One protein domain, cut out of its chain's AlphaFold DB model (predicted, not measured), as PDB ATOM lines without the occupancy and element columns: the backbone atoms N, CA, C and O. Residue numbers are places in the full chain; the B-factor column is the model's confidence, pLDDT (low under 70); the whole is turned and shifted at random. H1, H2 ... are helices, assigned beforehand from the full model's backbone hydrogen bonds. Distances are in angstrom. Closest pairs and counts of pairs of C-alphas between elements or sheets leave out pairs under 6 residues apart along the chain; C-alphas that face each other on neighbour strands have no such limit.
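This is residues 10 to 63 of the 102 residues of the protein "DNA-directed RNA polymerase subunit omega" of Oscillospiraceae bacterium (UniProt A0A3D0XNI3). One long helix, H1, makes the long axis, and a much shorter helix, H2, packs with its first residues on the middle of H1 and slants off from it. The chain turns back beyond the far end of H1, where residues 35 to 41 stick out, and after H2 the last residues, 58 to 63, run back past the first part of H1. The printed part has 54 residues with two named helices, H1 then H2, and no named strand; the class is all helix. It is only just loose, close to compact, with a radius of gyration of the C-alphas of 12.2 A, and spans 40 by 20 by 15 A.

H1, residues 16 to 36, is 30.5 A long from C-alpha 16 at (184.222, 152.952, 195.445) to C-alpha 36 at (164.075, 131.378, 202.993). H2, residues 45 to 54, is 14.3 A long and ends with C-alpha 54 at (169.574, 154.110, 194.026).

H1 touches H2 with residues 23 to 31 alone. The closest C-alphas of the two helices, those of Ala 27 and Pro 45, are 4.7 A apart. The centres are 8.5 A apart. The two run opposite ways at a steep tilt of 57 degrees. In H1 and H2 every O i to N i+4 pair is within hydrogen-bond range.

The outline is only just a rod. The two C-alphas farthest apart, those of Lys 13 and Glu 38, are 39.9 A apart. The printed part has no cut, and the link from H1 to H2, 8 residues, is short. Residues 35 to 41, of which 35 and 36 belong to H1, stand free. The mean pLDDT of the printed part is 83.1, and residues 11 to 14 and 38 to 42 are under 70.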
ATOM      1  N   VAL A  10     178.007 156.329 192.041       73.69
ATOM      2  CA  VAL A  10     178.805 156.881 193.141       73.69
ATOM      3  C   VAL A  10     179.045 158.372 192.868       73.69
ATOM      4  O   VAL A  10     180.031 158.767 192.244       73.69
ATOM      5  N   LYS A  11     178.107 159.233 193.287       66.31
ATOM      6  CA  LYS A  11     178.202 160.687 193.066       66.31
ATOM      7  C   LYS A  11     179.202 161.323 194.034       66.31
ATOM      8  O   LYS A  11     179.069 161.198 195.240       66.31
ATOM      9  N   ASN A  12     180.152 162.092 193.492       52.75
ATOM     10  CA  ASN A  12     181.052 163.007 194.210       52.75
ATOM     11  C   ASN A  12     181.707 162.448 195.495       52.75
ATOM     12  O   ASN A  12     181.244 162.685 196.606       52.75
ATOM     13  N   LYS A  13     182.907 161.868 195.333       53.69
ATOM     14  CA  LYS A  13     183.877 161.550 196.408       53.69
ATOM     15  C   LYS A  13     183.497 160.414 197.362       53.69
ATOM     16  O   LYS A  13     184.207 160.188 198.341       53.69
ATOM     17  N   GLU A  14     182.438 159.677 197.076       64.75
ATOM     18  CA  GLU A  14     182.176 158.422 197.768       64.75
ATOM     19  C   GLU A  14     183.239 157.370 197.394       64.75
ATOM     20  O   GLU A  14     183.721 157.294 196.263       64.75
ATOM     21  N   ASN A  15     183.665 156.582 198.380       77.81
ATOM     22  CA  ASN A  15     184.719 155.592 198.204       77.81
ATOM     23  C   ASN A  15     184.159 154.361 197.475       77.81
ATOM     24  O   ASN A  15     183.353 153.619 198.040       77.81
ATOM     25  N   CYS A  16     184.629 154.107 196.250       82.38
ATOM     26  CA  CYS A  16     184.222 152.952 195.445       82.38
ATOM     27  C   CYS A  16     184.380 151.616 196.189       82.38
ATOM     28  O   CYS A  16     183.564 150.715 196.009       82.38
ATOM     29  N   TYR A  17     185.392 151.481 197.052       86.69
ATOM     30  CA  TYR A  17     185.591 150.262 197.838       86.69
ATOM     31  C   TYR A  17     184.490 150.071 198.879       86.69
ATOM     32  O   TYR A  17     183.961 148.970 199.023       86.69
ATOM     33  N   SER A  18     184.105 151.147 199.569       86.00
ATOM     34  CA  SER A  18     182.994 151.125 200.524       86.00
ATOM     35  C   SER A  18     181.671 150.833 199.825       86.00
ATOM     36  O   SER A  18     180.869 150.067 200.353       86.00
ATOM     37  N   PHE A  19     181.481 151.368 198.615       87.69
ATOM     38  CA  PHE A  19     180.338 151.042 197.770       87.69
ATOM     39  C   PHE A  19     180.267 149.551 197.440       87.69
ATOM     40  O   PHE A  19     179.293 148.893 197.798       87.69
ATOM     41  N   VAL A  20     181.319 148.987 196.846       89.81
ATOM     42  CA  VAL A  20     181.342 147.562 196.477       89.81
ATOM     43  C   VAL A  20     181.149 146.665 197.702       89.81
ATOM     44  O   VAL A  20     180.380 145.704 197.643       89.81
ATOM     45  N   ALA A  21     181.805 146.980 198.823       89.94
ATOM     46  CA  ALA A  21     181.664 146.219 200.059       89.94
ATOM     47  C   ALA A  21     180.227 146.258 200.604       89.94
ATOM     48  O   ALA A  21     179.704 145.220 201.010       89.94
ATOM     49  N   ALA A  22     179.577 147.423 200.597       91.25
ATOM     50  CA  ALA A  22     178.209 147.562 201.083       91.25
ATOM     51  C   ALA A  22     177.192 146.857 200.175       91.25
ATOM     52  O   ALA A  22     176.383 146.078 200.676       91.25
ATOM     53  N   ILE A  23     177.287 147.041 198.852       93.00
ATOM     54  CA  ILE A  23     176.427 146.341 197.885       93.00
ATOM     55  C   ILE A  23     176.595 144.824 198.007       93.00
ATOM     56  O   ILE A  23     175.606 144.100 198.034       93.00
ATOM     57  N   SER A  24     177.830 144.330 198.151       94.38
ATOM     58  CA  SER A  24     178.089 142.891 198.307       94.38
ATOM     59  C   SER A  24     177.454 142.320 199.576       94.38
ATOM     60  O   SER A  24     176.948 141.201 199.558       94.38
ATOM     61  N   LYS A  25     177.473 143.078 200.682       94.38
ATOM     62  CA  LYS A  25     176.811 142.680 201.932       94.38
ATOM     63  C   LYS A  25     175.296 142.622 201.755       94.38
ATOM     64  O   LYS A  25     174.703 141.605 202.093       94.38
ATOM     65  N   ARG A  26     174.691 143.667 201.182       95.12
ATOM     66  CA  ARG A  26     173.240 143.703 200.960       95.12
ATOM     67  C   ARG A  26     172.783 142.614 199.988       95.12
ATOM     68  O   ARG A  26     171.795 141.946 200.250       95.12
ATOM     69  N   ALA A  27     173.545 142.355 198.928       94.81
ATOM     70  CA  ALA A  27     173.253 141.280 197.984       94.81
ATOM     71  C   ALA A  27     173.263 139.886 198.638       94.81
ATOM     72  O   ALA A  27     172.481 139.032 198.239       94.81
ATOM     73  N   ARG A  28     174.124 139.644 199.641       94.44
ATOM     74  CA  ARG A  28     174.094 138.389 200.412       94.44
ATOM     75  C   ARG A  28     172.828 138.270 201.249       94.44
ATOM     76  O   ARG A  28     172.203 137.227 201.193       94.44
ATOM     77  N   GLN A  29     172.425 139.344 201.930       94.25
ATOM     78  CA  GLN A  29     171.175 139.368 202.699       94.25
ATOM     79  C   GLN A  29     169.971 139.075 201.805       94.25
ATOM     80  O   GLN A  29     169.204 138.179 202.108       94.25
ATOM     81  N   ILE A  30     169.873 139.743 200.653       92.75
ATOM     82  CA  ILE A  30     168.808 139.488 199.671       92.75
ATOM     83  C   ILE A  30     168.842 138.029 199.198       92.75
ATOM     84  O   ILE A  30     167.805 137.400 199.051       92.75
ATOM     85  N   SER A  31     170.031 137.466 198.964       90.25
ATOM     86  CA  SER A  31     170.156 136.062 198.560       90.25
ATOM     87  C   SER A  31     169.724 135.081 199.650       90.25
ATOM     88  O   SER A  31     169.264 133.997 199.309       90.25
ATOM     89  N   GLU A  32     169.933 135.419 200.923       90.81
ATOM     90  CA  GLU A  32     169.488 134.625 202.072       90.81
ATOM     91  C   GLU A  32     167.964 134.743 202.235       90.81
ATOM     92  O   GLU A  32     167.287 133.724 202.315       90.81
ATOM     93  N   GLU A  33     167.421 135.963 202.157       89.19
ATOM     94  CA  GLU A  33     165.979 136.259 202.172       89.19
ATOM     95  C   GLU A  33     165.238 135.469 201.066       89.19
ATOM     96  O   GLU A  33     164.260 134.781 201.343       89.19
ATOM     97  N   LEU A  34     165.760 135.471 199.832       86.19
ATOM     98  CA  LEU A  34     165.202 134.726 198.688       86.19
ATOM     99  C   LEU A  34     165.361 133.202 198.782       86.19
ATOM    100  O   LEU A  34     164.769 132.480 197.990       86.19
ATOM    101  N   GLN A  35     166.225 132.699 199.664       80.38
ATOM    102  CA  GLN A  35     166.360 131.261 199.893       80.38
ATOM    103  C   GLN A  35     165.379 130.778 200.972       80.38
ATOM    104  O   GLN A  35     164.974 129.615 200.955       80.38
ATOM    105  N   GLU A  36     165.045 131.648 201.928       80.88
ATOM    106  CA  GLU A  36     164.075 131.378 202.993       80.88
ATOM    107  C   GLU A  36     162.632 131.487 202.501       80.88
ATOM    108  O   GLU A  36     161.792 130.662 202.871       80.88
ATOM    109  N   GLU A  37     162.343 132.463 201.642       74.62
ATOM    110  CA  GLU A  37     161.115 132.454 200.860       74.62
ATOM    111  C   GLU A  37     161.302 131.400 199.764       74.62
ATOM    112  O   GLU A  37     162.212 131.510 198.955       74.62
ATOM    113  N   GLU A  38     160.498 130.333 199.741       65.00
ATOM    114  CA  GLU A  38     160.561 129.214 198.771       65.00
ATOM    115  C   GLU A  38     160.288 129.645 197.303       65.00
ATOM    116  O   GLU A  38     159.891 128.847 196.449       65.00
ATOM    117  N   ASP A  39     160.479 130.927 196.999       57.12
ATOM    118  CA  ASP A  39     160.281 131.547 195.714       57.12
ATOM    119  C   ASP A  39     161.473 131.274 194.798       57.12
ATOM    120  O   ASP A  39     162.619 131.667 195.005       57.12
ATOM    121  N   THR A  40     161.157 130.642 193.673       56.06
ATOM    122  CA  THR A  40     162.042 130.458 192.512       56.06
ATOM    123  C   THR A  40     162.204 131.763 191.725       56.06
ATOM    124  O   THR A  40     162.305 131.764 190.497       56.06
ATOM    125  N   ALA A  41     162.192 132.900 192.419       57.38
ATOM    126  CA  ALA A  41     162.359 134.197 191.806       57.38
ATOM    127  C   ALA A  41     163.794 134.295 191.263       57.38
ATOM    128  O   ALA A  41     164.771 134.286 192.007       57.38
ATOM    129  N   GLU A  42     163.925 134.402 189.936       67.12
ATOM    130  CA  GLU A  42     165.184 134.656 189.212       67.12
ATOM    131  C   GLU A  42     165.753 136.065 189.486       67.12
ATOM    132  O   GLU A  42     166.401 136.689 188.633       67.12
ATOM    133  N   GLU A  43     165.480 136.630 190.657       70.62
ATOM    134  CA  GLU A  43     165.931 137.957 191.004       70.62
ATOM    135  C   GLU A  43     167.428 137.929 191.297       70.62
ATOM    136  O   GLU A  43     167.951 137.103 192.041       70.62
ATOM    137  N   LYS A  44     168.159 138.828 190.637       87.50
ATOM    138  CA  LYS A  44     169.618 138.895 190.725       87.50
ATOM    139  C   LYS A  44     169.971 139.720 191.960       87.50
ATOM    140  O   LYS A  44     169.856 140.946 191.877       87.50
ATOM    141  N   PRO A  45     170.480 139.123 193.056       91.00
ATOM    142  CA  PRO A  45     170.583 139.816 194.346       91.00
ATOM    143  C   PRO A  45     171.456 141.072 194.282       91.00
ATOM    144  O   PRO A  45     171.178 142.089 194.910       91.00
ATOM    145  N   VAL A  46     172.504 141.037 193.452       91.62
ATOM    146  CA  VAL A  46     173.390 142.186 193.223       91.62
ATOM    147  C   VAL A  46     172.669 143.327 192.509       91.62
ATOM    148  O   VAL A  46     172.921 144.489 192.811       91.62
ATOM    149  N   GLN A  47     171.789 143.014 191.558       89.88
ATOM    150  CA  GLN A  47     171.048 144.034 190.825       89.88
ATOM    151  C   GLN A  47     170.032 144.715 191.747       89.88
ATOM    152  O   GLN A  47     170.022 145.942 191.813       89.88
ATOM    153  N   LEU A  48     169.281 143.930 192.524       91.38
ATOM    154  CA  LEU A  48     168.359 144.449 193.534       91.38
ATOM    155  C   LEU A  48     169.070 145.338 194.554       91.38
ATOM    156  O   LEU A  48     168.624 146.449 194.806       91.38
ATOM    157  N   ALA A  49     170.217 144.908 195.084       92.69
ATOM    158  CA  ALA A  49     170.975 145.711 196.043       92.69
ATOM    159  C   ALA A  49     171.369 147.093 195.483       92.69
ATOM    160  O   ALA A  49     171.368 148.086 196.213       92.69
ATOM    161  N   VAL A  50     171.714 147.175 194.193       90.00
ATOM    162  CA  VAL A  50     172.035 148.451 193.531       90.00
ATOM    163  C   VAL A  50     170.779 149.297 193.329       90.00
ATOM    164  O   VAL A  50     170.826 150.504 193.555       90.00
ATOM    165  N   GLU A  51     169.663 148.687 192.938       89.75
ATOM    166  CA  GLU A  51     168.378 149.378 192.785       89.75
ATOM    167  C   GLU A  51     167.895 149.942 194.127       89.75
ATOM    168  O   GLU A  51     167.609 151.135 194.219       89.75
ATOM    169  N   GLU A  52     167.938 149.151 195.200       91.88
ATOM    170  CA  GLU A  52     167.597 149.603 196.550       91.88
ATOM    171  C   GLU A  52     168.478 150.767 197.025       91.88
ATOM    172  O   GLU A  52     167.997 151.693 197.686       91.88
ATOM    173  N   PHE A  53     169.766 150.745 196.671       89.94
ATOM    174  CA  PHE A  53     170.676 151.851 196.951       89.94
ATOM    175  C   PHE A  53     170.285 153.115 196.175       89.94
ATOM    176  O   PHE A  53     170.223 154.200 196.754       89.94
ATOM    177  N   MET A  54     169.987 152.988 194.878       86.56
ATOM    178  CA  MET A  54     169.574 154.110 194.026       86.56
ATOM    179  C   MET A  54     168.221 154.703 194.445       86.56
ATOM    180  O   MET A  54     168.022 155.912 194.335       86.56
ATOM    181  N   GLU A  55     167.315 153.873 194.960       90.31
ATOM    182  CA  GLU A  55     166.038 154.279 195.557       90.31
ATOM    183  C   GLU A  55     166.202 154.921 196.945       90.31
ATOM    184  O   GLU A  55     165.267 155.527 197.467       90.31
ATOM    185  N   GLY A  56     167.390 154.816 197.552       88.62
ATOM    186  CA  GLY A  56     167.689 155.375 198.867       88.62
ATOM    187  C   GLY A  56     167.118 154.572 200.039       88.62
ATOM    188  O   GLY A  56     167.005 155.122 201.137       88.62
ATOM    189  N   LYS A  57     166.779 153.287 199.836       92.25
ATOM    190  CA  LYS A  57     166.289 152.382 200.895       92.25
ATOM    191  C   LYS A  57     167.326 152.157 201.995       92.25
ATOM    192  O   LYS A  57     166.969 151.958 203.152       92.25
ATOM    193  N   PHE A  58     168.609 152.239 201.654       89.75
ATOM    194  CA  PHE A  58     169.706 152.241 202.614       89.75
ATOM    195  C   PHE A  58     170.808 153.217 202.196       89.75
ATOM    196  O   PHE A  58     170.837 153.720 201.073       89.75
ATOM    197  N   LYS A  59     171.724 153.501 203.126       87.56
ATOM    198  CA  LYS A  59     172.865 154.400 202.917       87.56
ATOM    199  C   LYS A  59     174.152 153.728 203.354       87.56
ATOM    200  O   LYS A  59     174.168 152.954 204.307       87.56
ATOM    201  N   ILE A  60     175.238 154.067 202.674       88.06
ATOM    202  CA  ILE A  60     176.568 153.567 203.003       88.06
ATOM    203  C   ILE A  60     177.219 154.569 203.943       88.06
ATOM    204  O   ILE A  60     177.581 155.670 203.536       88.06
ATOM    205  N   VAL A  61     177.365 154.183 205.206       85.19
ATOM    206  CA  VAL A  61     178.088 154.972 206.202       85.19
ATOM    207  C   VAL A  61     179.469 154.357 206.363       85.19
ATOM    208  O   VAL A  61     179.593 153.171 206.667       85.19
ATOM    209  N   GLN A  62     180.513 155.146 206.113       78.38
ATOM    210  CA  GLN A  62     181.868 154.726 206.446       78.38
ATOM    211  C   GLN A  62     182.097 154.931 207.943       78.38
ATOM    212  O   GLN A  62     181.831 156.033 208.429       78.38
ATOM    213  N   PRO A  63     182.588 153.909 208.659       73.94
ATOM    214  CA  PRO A  63     183.042 154.105 210.023       73.94
ATOM    215  C   PRO A  63     184.216 155.085 210.022       73.94
ATOM    216  O   PRO A  63     185.137 154.971 209.206       73.94
TER     217      PRO A  63